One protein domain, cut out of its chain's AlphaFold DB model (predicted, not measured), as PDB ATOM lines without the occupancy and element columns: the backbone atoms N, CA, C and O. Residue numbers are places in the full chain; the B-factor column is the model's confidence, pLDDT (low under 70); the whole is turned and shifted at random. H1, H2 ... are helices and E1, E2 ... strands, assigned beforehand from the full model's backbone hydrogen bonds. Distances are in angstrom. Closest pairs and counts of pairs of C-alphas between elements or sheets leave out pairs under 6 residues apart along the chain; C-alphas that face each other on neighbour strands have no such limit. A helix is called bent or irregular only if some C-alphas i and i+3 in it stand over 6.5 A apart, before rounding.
ATOM      1  N   THR A   3     257.144 114.514 277.222       96.00
ATOM      2  CA  THR A   3     256.094 115.515 277.414       96.00
ATOM      3  C   THR A   3     255.058 115.339 276.312       96.00
ATOM      4  O   THR A   3     255.404 115.194 275.147       96.00
ATOM      5  N   VAL A   4     253.785 115.327 276.681       95.62
ATOM      6  CA  VAL A   4     252.642 115.184 275.785       95.62
ATOM      7  C   VAL A   4     251.901 116.507 275.747       95.62
ATOM      8  O   VAL A   4     251.572 117.050 276.804       95.62
ATOM      9  N   VAL A   5     251.631 117.004 274.545       93.25
ATOM     10  CA  VAL A   5     250.795 118.186 274.316       93.25
ATOM     11  C   VAL A   5     249.525 117.754 273.591       93.25
ATOM     12  O   VAL A   5     249.594 117.093 272.551       93.25
ATOM     13  N   GLY A   6     248.382 118.073 274.204       88.94
ATOM     14  CA  GLY A   6     247.040 117.766 273.711       88.94
ATOM     15  C   GLY A   6     246.572 118.670 272.566       88.94
ATOM     16  O   GLY A   6     247.331 119.471 272.029       88.94
ATOM     17  N   LEU A   7     245.295 118.550 272.187       84.12
ATOM     18  CA  LEU A   7     244.672 119.378 271.133       84.12
ATOM     19  C   LEU A   7     244.626 120.863 271.474       84.12
ATOM     20  O   LEU A   7     244.702 121.710 270.584       84.12
ATOM     21  N   ASN A   8     244.510 121.165 272.761       80.56
ATOM     22  CA  ASN A   8     244.735 122.486 273.307       80.56
ATOM     23  C   ASN A   8     246.183 122.539 273.800       80.56
ATOM     24  O   ASN A   8     246.570 121.744 274.650       80.56
ATOM     25  N   GLU A   9     246.985 123.480 273.301       73.38
ATOM     26  CA  GLU A   9     248.413 123.588 273.645       73.38
ATOM     27  C   GLU A   9     248.667 123.807 275.147       73.38
ATOM     28  O   GLU A   9     249.774 123.587 275.638       73.38
ATOM     29  N   LYS A  10     247.635 124.210 275.898       79.88
ATOM     30  CA  LYS A  10     247.673 124.318 277.363       79.88
ATOM     31  C   LYS A  10     247.600 122.958 278.068       79.88
ATOM     32  O   LYS A  10     247.993 122.861 279.230       79.88
ATOM     33  N   ASP A  11     247.149 121.909 277.383       85.31
ATOM     34  CA  ASP A  11     246.990 120.558 277.922       85.31
ATOM     35  C   ASP A  11     248.310 119.788 277.863       85.31
ATOM     36  O   ASP A  11     248.488 118.850 277.082       85.31
ATOM     37  N   VAL A  12     249.239 120.176 278.732       91.56
ATOM     38  CA  VAL A  12     250.572 119.573 278.825       91.56
ATOM     39  C   VAL A  12     250.603 118.505 279.917       91.56
ATOM     40  O   VAL A  12     250.021 118.660 280.994       91.56
ATOM     41  N   SER A  13     251.271 117.382 279.673       95.62
ATOM     42  CA  SER A  13     251.509 116.343 280.685       95.62
ATOM     43  C   SER A  13     252.855 115.671 280.495       95.62
ATOM     44  O   SER A  13     253.374 115.613 279.387       95.62
ATOM     45  N   ASN A  14     253.442 115.183 281.584       95.75
ATOM     46  CA  ASN A  14     254.717 114.476 281.545       95.75
ATOM     47  C   ASN A  14     254.489 112.979 281.730       95.75
ATOM     48  O   ASN A  14     253.574 112.577 282.441       95.75
ATOM     49  N   ALA A  15     255.345 112.187 281.098       96.06
ATOM     50  CA  ALA A  15     255.356 110.737 281.188       96.06
ATOM     51  C   ALA A  15     256.791 110.226 281.351       96.06
ATOM     52  O   ALA A  15     257.760 110.803 280.834       96.06
ATOM     53  N   SER A  16     256.930 109.128 282.083       93.81
ATOM     54  CA  SER A  16     258.224 108.530 282.417       93.81
ATOM     55  C   SER A  16     258.747 107.647 281.284       93.81
ATOM     56  O   SER A  16     259.955 107.609 281.040       93.81
ATOM     57  N   ASN A  17     257.843 106.994 280.550       94.69
ATOM     58  CA  ASN A  17     258.130 106.139 279.396       94.69
ATOM     59  C   ASN A  17     257.183 106.449 278.219       94.69
ATOM     60  O   ASN A  17     256.293 107.297 278.331       94.69
ATOM     61  N   PHE A  18     257.416 105.816 277.067       95.56
ATOM     62  CA  PHE A  18     256.675 106.149 275.854       95.56
ATOM     63  C   PHE A  18     255.283 105.509 275.832       95.56
ATOM     64  O   PHE A  18     254.353 106.140 275.339       95.56
ATOM     65  N   THR A  19     255.076 104.336 276.430       95.75
ATOM     66  CA  THR A  19     253.730 103.745 276.544       95.75
ATOM     67  C   THR A  19     252.780 104.576 277.406       95.75
ATOM     68  O   THR A  19     251.617 104.746 277.043       95.75
ATOM     69  N   GLU A  20     253.257 105.153 278.508       96.25
ATOM     70  CA  GLU A  20     252.511 106.129 279.308       96.25
ATOM     71  C   GLU A  20     252.221 107.395 278.495       96.25
ATOM     72  O   GLU A  20     251.076 107.848 278.441       96.25
ATOM     73  N   ALA A  21     253.227 107.922 277.787       97.12
ATOM     74  CA  ALA A  21     253.045 109.071 276.904       97.12
ATOM     75  C   ALA A  21     251.984 108.796 275.826       97.12
ATOM     76  O   ALA A  21     251.136 109.646 275.563       97.12
ATOM     77  N   LEU A  22     251.985 107.595 275.243       97.19
ATOM     78  CA  LEU A  22     251.033 107.176 274.221       97.19
ATOM     79  C   LEU A  22     249.609 107.055 274.773       97.19
ATOM     80  O   LEU A  22     248.671 107.427 274.074       97.19
ATOM     81  N   LYS A  23     249.429 106.593 276.018       96.75
ATOM     82  CA  LYS A  23     248.114 106.579 276.688       96.75
ATOM     83  C   LYS A  23     247.544 107.982 276.831       96.75
ATOM     84  O   LYS A  23     246.430 108.241 276.384       96.75
ATOM     85  N   ILE A  24     248.342 108.901 277.369       96.25
ATOM     86  CA  ILE A  24     247.945 110.305 277.523       96.25
ATOM     87  C   ILE A  24     247.652 110.924 276.149       96.25
ATOM     88  O   ILE A  24     246.649 111.613 275.970       96.25
ATOM     89  N   PHE A  25     248.510 110.658 275.164       95.06
ATOM     90  CA  PHE A  25     248.348 111.151 273.800       95.06
ATOM     91  C   PHE A  25     247.075 110.611 273.140       95.06
ATOM     92  O   PHE A  25     246.368 111.334 272.439       95.06
ATOM     93  N   HIS A  26     246.746 109.342 273.374       94.69
ATOM     94  CA  HIS A  26     245.528 108.734 272.857       94.69
ATOM     95  C   HIS A  26     244.280 109.411 273.417       94.69
ATOM     96  O   HIS A  26     243.427 109.841 272.641       94.69
ATOM     97  N   GLU A  27     244.216 109.591 274.735       93.75
ATOM     98  CA  GLU A  27     243.078 110.223 275.407       93.75
ATOM     99  C   GLU A  27     242.889 111.688 275.011       93.75
ATOM    100  O   GLU A  27     241.755 112.145 274.879       93.75
ATOM    101  N   ARG A  28     243.988 112.427 274.825       91.56
ATOM    102  CA  ARG A  28     243.951 113.881 274.605       91.56
ATOM    103  C   ARG A  28     243.969 114.306 273.147       91.56
ATOM    104  O   ARG A  28     243.625 115.450 272.860       91.56
ATOM    105  N   CYS A  29     244.375 113.418 272.244       90.94
ATOM    106  CA  CYS A  29     244.539 113.737 270.828       90.94
ATOM    107  C   CYS A  29     243.754 112.767 269.949       90.94
ATOM    108  O   CYS A  29     242.841 113.176 269.238       90.94
ATOM    109  N   ILE A  30     244.076 111.471 270.009       89.50
ATOM    110  CA  ILE A  30     243.527 110.473 269.075       89.50
ATOM    111  C   ILE A  30     242.024 110.305 269.253       89.50
ATOM    112  O   ILE A  30     241.288 110.408 268.274       89.50
ATOM    113  N   LYS A  31     241.569 110.074 270.485       90.38
ATOM    114  CA  LYS A  31     240.151 109.874 270.782       90.38
ATOM    115  C   LYS A  31     239.317 111.119 270.445       90.38
ATOM    116  O   LYS A  31     238.366 110.965 269.683       90.38
ATOM    117  N   PRO A  32     239.669 112.340 270.885       89.00
ATOM    118  CA  PRO A  32     238.850 113.503 270.565       89.00
ATOM    119  C   PRO A  32     238.854 113.860 269.068       89.00
ATOM    120  O   PRO A  32     237.808 114.238 268.544       89.00
ATOM    121  N   ILE A  33     239.976 113.685 268.348       87.88
ATOM    122  CA  ILE A  33     240.004 113.832 266.876       87.88
ATOM    123  C   ILE A  33     239.057 112.821 266.218       87.88
ATOM    124  O   ILE A  33     238.281 113.188 265.338       87.88
ATOM    125  N   ALA A  34     239.092 111.555 266.650       86.31
ATOM    126  CA  ALA A  34     238.206 110.515 266.129       86.31
ATOM    127  C   ALA A  34     236.721 110.800 266.426       86.31
ATOM    128  O   ALA A  34     235.855 110.447 265.628       86.31
ATOM    129  N   GLU A  35     236.427 111.481 267.534       88.50
ATOM    130  CA  GLU A  35     235.090 111.963 267.912       88.50
ATOM    131  C   GLU A  35     234.678 113.254 267.172       88.50
ATOM    132  O   GLU A  35     233.584 113.775 267.388       88.50
ATOM    133  N   GLY A  36     235.519 113.764 266.267       83.19
ATOM    134  CA  GLY A  36     235.212 114.900 265.400       83.19
ATOM    135  C   GLY A  36     235.665 116.260 265.931       83.19
ATOM    136  O   GLY A  36     235.318 117.282 265.333       83.19
ATOM    137  N   GLN A  37     236.453 116.310 267.014       82.62
ATOM    138  CA  GLN A  37     237.059 117.563 267.459       82.62
ATOM    139  C   GLN A  37     238.115 118.019 266.454       82.62
ATOM    140  O   GLN A  37     239.078 117.312 266.158       82.62
ATOM    141  N   LYS A  38     237.926 119.234 265.935       67.31
ATOM    142  CA  LYS A  38     238.871 119.897 265.040       67.31
ATOM    143  C   LYS A  38     239.645 120.950 265.827       67.31
ATOM    144  O   LYS A  38     239.055 121.955 266.219       67.31
ATOM    145  N   PRO A  39     240.938 120.758 266.078       61.00
ATOM    146  CA  PRO A  39     241.809 121.857 266.482       61.00
ATOM    147  C   PRO A  39     242.087 122.765 265.267       61.00
ATOM    148  O   PRO A  39     241.855 122.363 264.125       61.00
ATOM    149  N   GLY A  40     242.582 123.982 265.514       58.06
ATOM    150  CA  GLY A  40     242.908 124.946 264.453       58.06
ATOM    151  C   GLY A  40     243.893 124.391 263.416       58.06
ATOM    152  O   GLY A  40     243.644 124.563 262.233       58.06
ATOM    153  N   ASP A  41     244.911 123.644 263.875       61.09
ATOM    154  CA  ASP A  41     245.920 122.941 263.061       61.09
ATOM    155  C   ASP A  41     246.355 121.622 263.749       61.09
ATOM    156  O   ASP A  41     247.433 121.507 264.338       61.09
ATOM    157  N   ALA A  42     245.488 120.601 263.726       56.72
ATOM    158  CA  ALA A  42     245.652 119.340 264.483       56.72
ATOM    159  C   ALA A  42     246.978 118.630 264.268       56.72
ATOM    160  O   ALA A  42     247.525 117.994 265.172       56.72
ATOM    161  N   GLU A  43     247.448 118.700 263.026       58.22
ATOM    162  CA  GLU A  43     248.621 117.975 262.579       58.22
ATOM    163  C   GLU A  43     249.898 118.500 263.237       58.22
ATOM    164  O   GLU A  43     250.873 117.756 263.283       58.22
ATOM    165  N   THR A  44     249.890 119.720 263.790       65.00
ATOM    166  CA  THR A  44     251.063 120.362 264.403       65.00
ATOM    167  C   THR A  44     250.885 120.741 265.873       65.00
ATOM    168  O   THR A  44     251.887 120.964 266.549       65.00
ATOM    169  N   THR A  45     249.665 120.809 266.416       75.94
ATOM    170  CA  THR A  45     249.465 121.177 267.835       75.94
ATOM    171  C   THR A  45     249.619 119.996 268.794       75.94
ATOM    172  O   THR A  45     250.119 120.160 269.904       75.94
ATOM    173  N   CYS A  46     249.270 118.783 268.360       88.94
ATOM    174  CA  CYS A  46     249.390 117.572 269.168       88.94
ATOM    175  C   CYS A  46     250.715 116.856 268.927       88.94
ATOM    176  O   CYS A  46     250.985 116.418 267.806       88.94
ATOM    177  N   TYR A  47     251.511 116.644 269.975       93.44
ATOM    178  CA  TYR A  47     252.760 115.888 269.861       93.44
ATOM    179  C   TYR A  47     253.177 115.177 271.144       93.44
ATOM    180  O   TYR A  47     252.745 115.505 272.252       93.44
ATOM    181  N   ILE A  48     254.083 114.219 270.968       96.31
ATOM    182  CA  ILE A  48     254.937 113.701 272.031       96.31
ATOM    183  C   ILE A  48     256.332 114.290 271.819       96.31
ATOM    184  O   ILE A  48     256.894 114.211 270.730       96.31
ATOM    185  N   GLU A  49     256.900 114.892 272.856       95.50
ATOM    186  CA  GLU A  49     258.278 115.365 272.904       95.50
ATOM    187  C   GLU A  49     259.114 114.408 273.750       95.50
ATOM    188  O   GLU A  49     258.822 114.186 274.925       95.50
ATOM    189  N   ALA A  50     260.175 113.859 273.164       94.38
ATOM    190  CA  ALA A  50     261.216 113.159 273.899       94.38
ATOM    191  C   ALA A  50     262.275 114.173 274.345       94.38
ATOM    192  O   ALA A  50     262.864 114.870 273.516       94.38
ATOM    193  N   LYS A  51     262.522 114.255 275.655       90.12
ATOM    194  CA  LYS A  51     263.553 115.121 276.242       90.12
ATOM    195  C   LYS A  51     264.810 114.305 276.522       90.12
ATOM    196  O   LYS A  51     264.790 113.430 277.393       90.12
ATOM    197  N   GLY A  52     265.867 114.583 275.762       83.44
ATOM    198  CA  GLY A  52     267.227 114.124 276.027       83.44
ATOM    199  C   GLY A  52     268.027 115.165 276.809       83.44
ATOM    200  O   GLY A  52     267.548 116.267 277.068       83.44
ATOM    201  N   GLU A  53     269.257 114.814 277.182       81.31
ATOM    202  CA  GLU A  53     270.139 115.695 277.964       81.31
ATOM    203  C   GLU A  53     270.571 116.946 277.187       81.31
ATOM    204  O   GLU A  53     270.656 118.029 277.757       81.31
ATOM    205  N   THR A  54     270.823 116.807 275.882       81.38
ATOM    206  CA  THR A  54     271.368 117.881 275.032       81.38
ATOM    207  C   THR A  54     270.365 118.443 274.029       81.38
ATOM    208  O   THR A  54     270.578 119.528 273.493       81.38
ATOM    209  N   ALA A  55     269.278 117.720 273.760       83.88
ATOM    210  CA  ALA A  55     268.269 118.104 272.785       83.88
ATOM    211  C   ALA A  55     266.911 117.476 273.116       83.88
ATOM    212  O   ALA A  55     266.836 116.376 273.673       83.88
ATOM    213  N   SER A  56     265.836 118.154 272.718       89.81
ATOM    214  CA  SER A  56     264.503 117.560 272.630       89.81
ATOM    215  C   SER A  56     264.124 117.316 271.174       89.81
ATOM    216  O   SER A  56     264.607 117.981 270.258       89.81
ATOM    217  N   THR A  57     263.262 116.331 270.952       91.50
ATOM    218  CA  THR A  57     262.708 116.049 269.628       91.50
ATOM    219  C   THR A  57     261.224 115.757 269.736       91.50
ATOM    220  O   THR A  57     260.768 115.123 270.690       91.50
ATOM    221  N   ARG A  58     260.456 116.262 268.772       92.94
ATOM    222  CA  ARG A  58     258.994 116.198 268.761       92.94
ATOM    223  C   ARG A  58     258.526 115.276 267.655       92.94
ATOM    224  O   ARG A  58     259.031 115.342 266.536       92.94
ATOM    225  N   MET A  59     257.524 114.473 267.970       93.88
ATOM    226  CA  MET A  59     256.775 113.673 267.018       93.88
ATOM    227  C   MET A  59     255.324 114.145 267.048       93.88
ATOM    228  O   MET A  59     254.652 113.996 268.070       93.88
ATOM    229  N   TYR A  60     254.857 114.750 265.956       91.94
ATOM    230  CA  TYR A  60     253.485 115.252 265.854       91.94
ATOM    231  C   TYR A  60     252.468 114.140 265.597       91.94
ATOM    232  O   TYR A  60     252.829 113.032 265.194       91.94
ATOM    233  N   TYR A  61     251.186 114.457 265.798       90.69
ATOM    234  CA  TYR A  61     250.055 113.532 265.753       90.69
ATOM    235  C   TYR A  61     250.115 112.507 264.637       90.69
ATOM    236  O   TYR A  61     250.053 111.309 264.910       90.69
ATOM    237  N   ARG A  62     250.294 112.968 263.398       88.81
ATOM    238  CA  ARG A  62     250.337 112.087 262.233       88.81
ATOM    239  C   ARG A  62     251.411 111.009 262.378       88.81
ATOM    240  O   ARG A  62     251.143 109.838 262.127       88.81
ATOM    241  N   TYR A  63     252.602 111.395 262.827       92.19
ATOM    242  CA  TYR A  63     253.743 110.497 262.973       92.19
ATOM    243  C   TYR A  63     253.637 109.609 264.216       92.19
ATOM    244  O   TYR A  63     253.988 108.434 264.137       92.19
ATOM    245  N   VAL A  64     253.100 110.127 265.331       94.06
ATOM    246  CA  VAL A  64     252.820 109.318 266.533       94.06
ATOM    247  C   VAL A  64     251.806 108.232 266.203       94.06
ATOM    248  O   VAL A  64     252.028 107.067 266.526       94.06
ATOM    249  N   PHE A  65     250.711 108.599 265.533       92.00
ATOM    250  CA  PHE A  65     249.656 107.670 265.152       92.00
ATOM    251  C   PHE A  65     250.165 106.618 264.163       92.00
ATOM    252  O   PHE A  65     249.986 105.424 264.396       92.00
ATOM    253  N   GLU A  66     250.858 107.036 263.099       92.31
ATOM    254  CA  GLU A  66     251.434 106.121 262.111       92.31
ATOM    255  C   GLU A  66     252.421 105.138 262.750       92.31
ATOM    256  O   GLU A  66     252.356 103.934 262.488       92.31
ATOM    257  N   PHE A  67     253.319 105.629 263.610       95.12
ATOM    258  CA  PHE A  67     254.251 104.777 264.338       95.12
ATOM    259  C   PHE A  67     253.513 103.797 265.252       95.12
ATOM    260  O   PHE A  67     253.781 102.600 265.192       95.12
ATOM    261  N   ALA A  68     252.559 104.274 266.055       95.19
ATOM    262  CA  ALA A  68     251.820 103.441 266.998       95.19
ATOM    263  C   ALA A  68     251.004 102.343 266.299       95.19
ATOM    264  O   ALA A  68     250.951 101.218 266.794       95.19
ATOM    265  N   VAL A  69     250.419 102.627 265.131       95.06
ATOM    266  CA  VAL A  69     249.736 101.617 264.308       95.06
ATOM    267  C   VAL A  69     250.735 100.599 263.753       95.06
ATOM    268  O   VAL A  69     250.522  99.395 263.899       95.06
ATOM    269  N   LYS A  70     251.855 101.046 263.168       93.94
ATOM    270  CA  LYS A  70     252.881 100.143 262.604       93.94
ATOM    271  C   LYS A  70     253.548  99.261 263.659       93.94
ATOM    272  O   LYS A  70     253.827  98.100 263.384       93.94
ATOM    273  N   ALA A  71     253.774  99.798 264.854       93.62
ATOM    274  CA  ALA A  71     254.317  99.069 265.996       93.62
ATOM    275  C   ALA A  71     253.266  98.183 266.700       93.62
ATOM    276  O   ALA A  71     253.582  97.503 267.670       93.62
ATOM    277  N   GLY A  72     252.007  98.187 266.240       94.69
ATOM    278  CA  GLY A  72     250.929  97.382 266.818       94.69
ATOM    279  C   GLY A  72     250.452  97.849 268.197       94.69
ATOM    280  O   GLY A  72     249.731  97.106 268.862       94.69
ATOM    281  N   LEU A  73     250.832  99.060 268.612       96.06
ATOM    282  CA  LEU A  73     250.442  99.700 269.874       96.06
ATOM    283  C   LEU A  73     249.028 100.279 269.812       96.06
ATOM    284  O   LEU A  73     248.381 100.444 270.845       96.06
ATOM    285  N   ILE A  74     248.550 100.586 268.603       95.19
ATOM    286  CA  ILE A  74     247.168 100.971 268.326       95.19
ATOM    287  C   ILE A  74     246.583 100.028 267.278       95.19
ATOM    288  O   ILE A  74     247.184  99.803 266.228       95.19
ATOM    289  N   LYS A  75     245.386  99.508 267.555       92.62
ATOM    290  CA  LYS A  75     244.591  98.664 266.654       92.62
ATOM    291  C   LYS A  75     243.163  99.194 266.635       92.62
ATOM    292  O   LYS A  75     242.593  99.448 267.693       92.62
ATOM    293  N   ASP A  76     242.617  99.428 265.444       88.69
ATOM    294  CA  ASP A  76     241.259  99.962 265.255       88.69
ATOM    295  C   ASP A  76     240.977 101.236 266.077       88.69
ATOM    296  O   ASP A  76     239.924 101.400 266.693       88.69
ATOM    297  N   GLY A  77     241.970 102.130 266.143       85.75
ATOM    298  CA  GLY A  77     241.877 103.387 266.891       85.75
ATOM    299  C   GLY A  77     241.913 103.238 268.415       85.75
ATOM    300  O   GLY A  77     241.739 104.232 269.116       85.75
ATOM    301  N   LYS A  78     242.163 102.038 268.951       92.12
ATOM    302  CA  LYS A  78     242.280 101.753 270.389       92.12
ATOM    303  C   LYS A  78     243.696 101.325 270.750       92.12
ATOM    304  O   LYS A  78     244.395 100.735 269.932       92.12
ATOM    305  N   ILE A  79     244.106 101.598 271.985       93.81
ATOM    306  CA  ILE A  79     245.372 101.091 272.524       93.81
ATOM    307  C   ILE A  79     245.316  99.564 272.615       93.81
ATOM    308  O   ILE A  79     244.312  98.997 273.041       93.81
ATOM    309  N   ALA A  80     246.388  98.908 272.179       93.81
ATOM    310  CA  ALA A  80     246.520  97.463 272.236       93.81
ATOM    311  C   ALA A  80     246.736  96.972 273.674       93.81
ATOM    312  O   ALA A  80     247.448  97.597 274.460       93.81
ATOM    313  N   GLU A  81     246.170  95.806 273.989       89.50
ATOM    314  CA  GLU A  81     246.391  95.099 275.249       89.50
ATOM    315  C   GLU A  81     246.975  93.699 274.961       89.50
ATOM    316  O   GLU A  81     246.379  92.949 274.183       89.50
ATOM    317  N   PRO A  82     248.138  93.331 275.540       88.81
ATOM    318  CA  PRO A  82     248.990  94.153 276.399       88.81
ATOM    319  C   PRO A  82     249.711  95.263 275.617       88.81
ATOM    320  O   PRO A  82     250.138  95.063 274.480       88.81
ATOM    321  N   LEU A  83     249.888  96.422 276.256       92.31
ATOM    322  CA  LEU A  83     250.686  97.507 275.696       92.31
ATOM    323  C   LEU A  83     252.158  97.281 276.054       92.31
ATOM    324  O   LEU A  83     252.551  97.459 277.206       92.31
ATOM    325  N   ILE A  84     252.953  96.862 275.071       92.38
ATOM    326  CA  ILE A  84     254.374  96.550 275.243       92.38
ATOM    327  C   ILE A  84     255.205  97.755 274.806       92.38
ATOM    328  O   ILE A  84     254.990  98.307 273.731       92.38
ATOM    329  N   GLU A  85     256.157  98.158 275.644       93.50
ATOM    330  CA  GLU A  85     257.071  99.258 275.344       93.50
ATOM    331  C   GLU A  85     257.993  98.891 274.170       93.50
ATOM    332  O   GLU A  85     258.684  97.868 274.247       93.50
ATOM    333  N   PRO A  86     258.034  99.693 273.088       94.00
ATOM    334  CA  PRO A  86     258.972  99.457 272.002       94.00
ATOM    335  C   PRO A  86     260.429  99.572 272.472       94.00
ATOM    336  O   PRO A  86     260.735 100.371 273.365       94.00
ATOM    337  N   PRO A  87     261.365  98.846 271.839       94.94
ATOM    338  CA  PRO A  87     262.787  99.011 272.104       94.94
ATOM    339  C   PRO A  87     263.235 100.465 271.930       94.94
ATOM    340  O   PRO A  87     262.834 101.154 270.989       94.94
ATOM    341  N   THR A  88     264.144 100.930 272.788       91.12
ATOM    342  CA  THR A  88     264.652 102.311 272.739       91.12
ATOM    343  C   THR A  88     265.241 102.680 271.374       91.12
ATOM    344  O   THR A  88     265.072 103.806 270.917       91.12
ATOM    345  N   THR A  89     265.893 101.739 270.688       93.44
ATOM    346  CA  THR A  89     266.447 101.941 269.340       93.44
ATOM    347  C   THR A  89     265.365 102.235 268.300       93.44
ATOM    348  O   THR A  89     265.557 103.098 267.442       93.44
ATOM    349  N   GLU A  90     264.213 101.571 268.393       94.12
ATOM    350  CA  GLU A  90     263.070 101.825 267.517       94.12
ATOM    351  C   GLU A  90     262.440 103.185 267.800       94.12
ATOM    352  O   GLU A  90     262.131 103.913 266.856       94.12
ATOM    353  N   LEU A  91     262.322 103.559 269.080       93.19
ATOM    354  CA  LEU A  91     261.849 104.882 269.481       93.19
ATOM    355  C   LEU A  91     262.766 105.981 268.933       93.19
ATOM    356  O   LEU A  91     262.283 106.900 268.277       93.19
ATOM    357  N   ILE A  92     264.086 105.863 269.116       91.75
ATOM    358  CA  ILE A  92     265.062 106.822 268.572       91.75
ATOM    359  C   ILE A  92     264.885 106.948 267.057       91.75
ATOM    360  O   ILE A  92     264.719 108.054 266.547       91.75
ATOM    361  N   ALA A  93     264.843 105.824 266.338       92.50
ATOM    362  CA  ALA A  93     264.676 105.835 264.890       92.50
ATOM    363  C   ALA A  93     263.339 106.465 264.458       92.50
ATOM    364  O   ALA A  93     263.289 107.177 263.454       92.50
ATOM    365  N   ALA A  94     262.255 106.229 265.202       93.88
ATOM    366  CA  ALA A  94     260.953 106.825 264.933       93.88
ATOM    367  C   ALA A  94     260.980 108.348 265.116       93.88
ATOM    368  O   ALA A  94     260.570 109.070 264.207       93.88
ATOM    369  N   PHE A  95     261.520 108.841 266.233       92.44
ATOM    370  CA  PHE A  95     261.651 110.277 266.493       92.44
ATOM    371  C   PHE A  95     262.582 110.969 265.488       92.44
ATOM    372  O   PHE A  95     262.253 112.046 264.996       92.44
ATOM    373  N   SER A  96     263.706 110.349 265.112       91.06
ATOM    374  CA  SER A  96     264.606 110.896 264.087       91.06
ATOM    375  C   SER A  96     263.938 110.982 262.713       91.06
ATOM    376  O   SER A  96     264.044 112.010 262.045       91.06
ATOM    377  N   ARG A  97     263.208 109.936 262.293       89.69
ATOM    378  CA  ARG A  97     262.453 109.961 261.029       89.69
ATOM    379  C   ARG A  97     261.369 111.032 261.045       89.69
ATOM    380  O   ARG A  97     261.250 111.774 260.073       89.69
ATOM    381  N   ALA A  98     260.615 111.131 262.139       88.94
ATOM    382  CA  ALA A  98     259.593 112.158 262.297       88.94
ATOM    383  C   ALA A  98     260.203 113.560 262.185       88.94
ATOM    384  O   ALA A  98     259.710 114.365 261.407       88.94
ATOM    385  N   ALA A  99     261.326 113.828 262.858       87.25
ATOM    386  CA  ALA A  99     262.001 115.122 262.783       87.25
ATOM    387  C   ALA A  99     262.366 115.521 261.341       87.25
ATOM    388  O   ALA A  99     262.074 116.642 260.928       87.25
ATOM    389  N   VAL A 100     262.939 114.605 260.550       86.62
ATOM    390  CA  VAL A 100     263.274 114.865 259.135       86.62
ATOM    391  C   VAL A 100     262.021 115.130 258.305       86.62
ATOM    392  O   VAL A 100     261.947 116.133 257.599       86.62
ATOM    393  N   MET A 101     261.015 114.263 258.413       83.50
ATOM    394  CA  MET A 101     259.781 114.372 257.629       83.50
ATOM    395  C   MET A 101     258.996 115.647 257.957       83.50
ATOM    396  O   MET A 101     258.439 116.285 257.067       83.50
ATOM    397  N   GLN A 102     258.997 116.053 259.226       80.69
ATOM    398  CA  GLN A 102     258.373 117.290 259.695       80.69
ATOM    399  C   GLN A 102     259.070 118.536 259.139       80.69
ATOM    400  O   GLN A 102     258.384 119.491 258.797       80.69
ATOM    401  N   MET A 103     260.401 118.523 259.001       78.56
ATOM    402  CA  MET A 103     261.158 119.623 258.385       78.56
ATOM    403  C   MET A 103     260.944 119.707 256.867       78.56
ATOM    404  O   MET A 103     260.852 120.796 256.311       78.56
ATOM    405  N   VAL A 104     260.851 118.567 256.180       73.88
ATOM    406  CA  VAL A 104     260.597 118.545 254.728       73.88
ATOM    407  C   VAL A 104     259.155 118.955 254.413       73.88
ATOM    408  O   VAL A 104     258.919 119.659 253.436       73.88
ATOM    409  N   GLY A 105     258.195 118.571 255.262       62.66
ATOM    410  CA  GLY A 105     256.790 118.957 255.122       62.66
ATOM    411  C   GLY A 105     256.535 120.460 255.280       62.66
ATOM    412  O   GLY A 105     255.646 120.986 254.623       62.66
ATOM    413  N   THR A 106     257.332 121.168 256.089       55.38
ATOM    414  CA  THR A 106     257.241 122.632 256.242       55.38
ATOM    415  C   THR A 106     257.970 123.411 255.145       55.38
ATOM    416  O   THR A 106     257.602 124.550 254.876       55.38
ATOM    417  N   LEU A 107     258.955 122.810 254.470       47.94
ATOM    418  CA  LEU A 107     259.687 123.426 253.351       47.94
ATOM    419  C   LEU A 107     258.963 123.312 251.993       47.94
ATOM    420  O   LEU A 107     259.403 123.916 251.019       47.94
ATOM    421  N   GLY A 108     257.867 122.549 251.916       39.19
ATOM    422  CA  GLY A 108     257.082 122.336 250.692       39.19
ATOM    423  C   GLY A 108     256.038 123.414 250.370       39.19
ATOM    424  O   GLY A 108     255.344 123.285 249.365       39.19
TER     425      GLY A 108
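Overview. This is residues 3 to 108 of the 110 residues of an uncharacterized protein of Methanothrix sp (UniProt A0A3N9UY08). A small, twisted antiparallel sheet of four strands is covered on one face by helices: H1 runs along the strands over E2 and E1, H4 crosses slantwise over E3 and E4, and H3 lies between these two. The short H2 only grazes the sheet, and the far end of H4, residues 103 to 107, sticks out with Gly 108. The printed part has 106 residues, with four named helices and four named strands in the order E1 E2 H1 H2 E3 E4 H3 H4; the sheet order is E2 E1 E3 E4, and the class is mixed, helices and strands. The whole is compact and rounded, with a radius of gyration of the C-alphas of 13.0 A and spans of 36 by 35 by 24 A.

Arrangement. E1, residues 3 to 5, and E2, residues 12 to 15, form a hairpin, with N 4 and O 13 2.8 A apart, within hydrogen-bond range. E1 is also antiparallel to E3, residues 47 to 51, with N 49 and O 3 at 2.8 A. E3 and E4, residues 56 to 60, form a second hairpin, with N 50 and O 57 at 2.8 A. The sheet is only just strongly twisted, its C-alphas lying up to 4.3 A off the best plane. H1, residues 18 to 34, is on the sheet at a height of 9.4 A; its closest C-alphas to E1 are those of Phe 25 and Val 4, 6.2 A apart. H1 has a kink of 40 degrees near residue 25 and is only just irregular, C-alphas 28 and 31 being 6.7 A apart. E2, H1, H2, residues 42 to 45, and E3 make a split strand-helix-strand unit, with E1 between its two strands and a right-handed crossover. H3, residues 61 to 70, and H1 make two layers with the sheet, helices on one face of it. H1 touches H3 only just, with its residues 29 to 30 alone and 3 pairs of C-alphas within 8 A, the closest being Cys 29 and Tyr 61 at 7.5 A. H2 touches H3, the closest C-alphas being those of Glu 43 and Tyr 61, 5.6 A apart. H4, residues 88 to 107, is on the same face as H1, at a height of 6.0 A; its closest C-alphas to E4 are those of Ala 98 and Met 59, 5.7 A apart. H3 and H4 are close but not clearly touching, with C-alphas 63 and 98 6.1 A apart. Every O i to N i+4 pair is within hydrogen-bond range in H3 and H4, and 11 of 13 in H1; H2 is too short for such a pair.

Along the chain. E1 begins at C-alpha 3 (256.094, 115.515, 277.414) and is 6.7 A long; E2 is 10.3 A, H1 21.3 A and H2 5.4 A. E3 is 12.6 A, E4 13.1 A, H3 14.0 A and H4 29.1 A, ending at C-alpha 107 (259.687, 123.426, 253.351).

Size, cuts and confidence. The C-alphas farthest apart, those of Pro 82 and Gly 108, are 39.0 A apart. The printed part has no cut. The link from H3 to H4, residues 71 to 87, is long; in it residues 74 to 75 pair with 78 to 79, antiparallel. The mean pLDDT of the printed part is 87.2, and residues 38 to 44 and 105 to 108 are under 70.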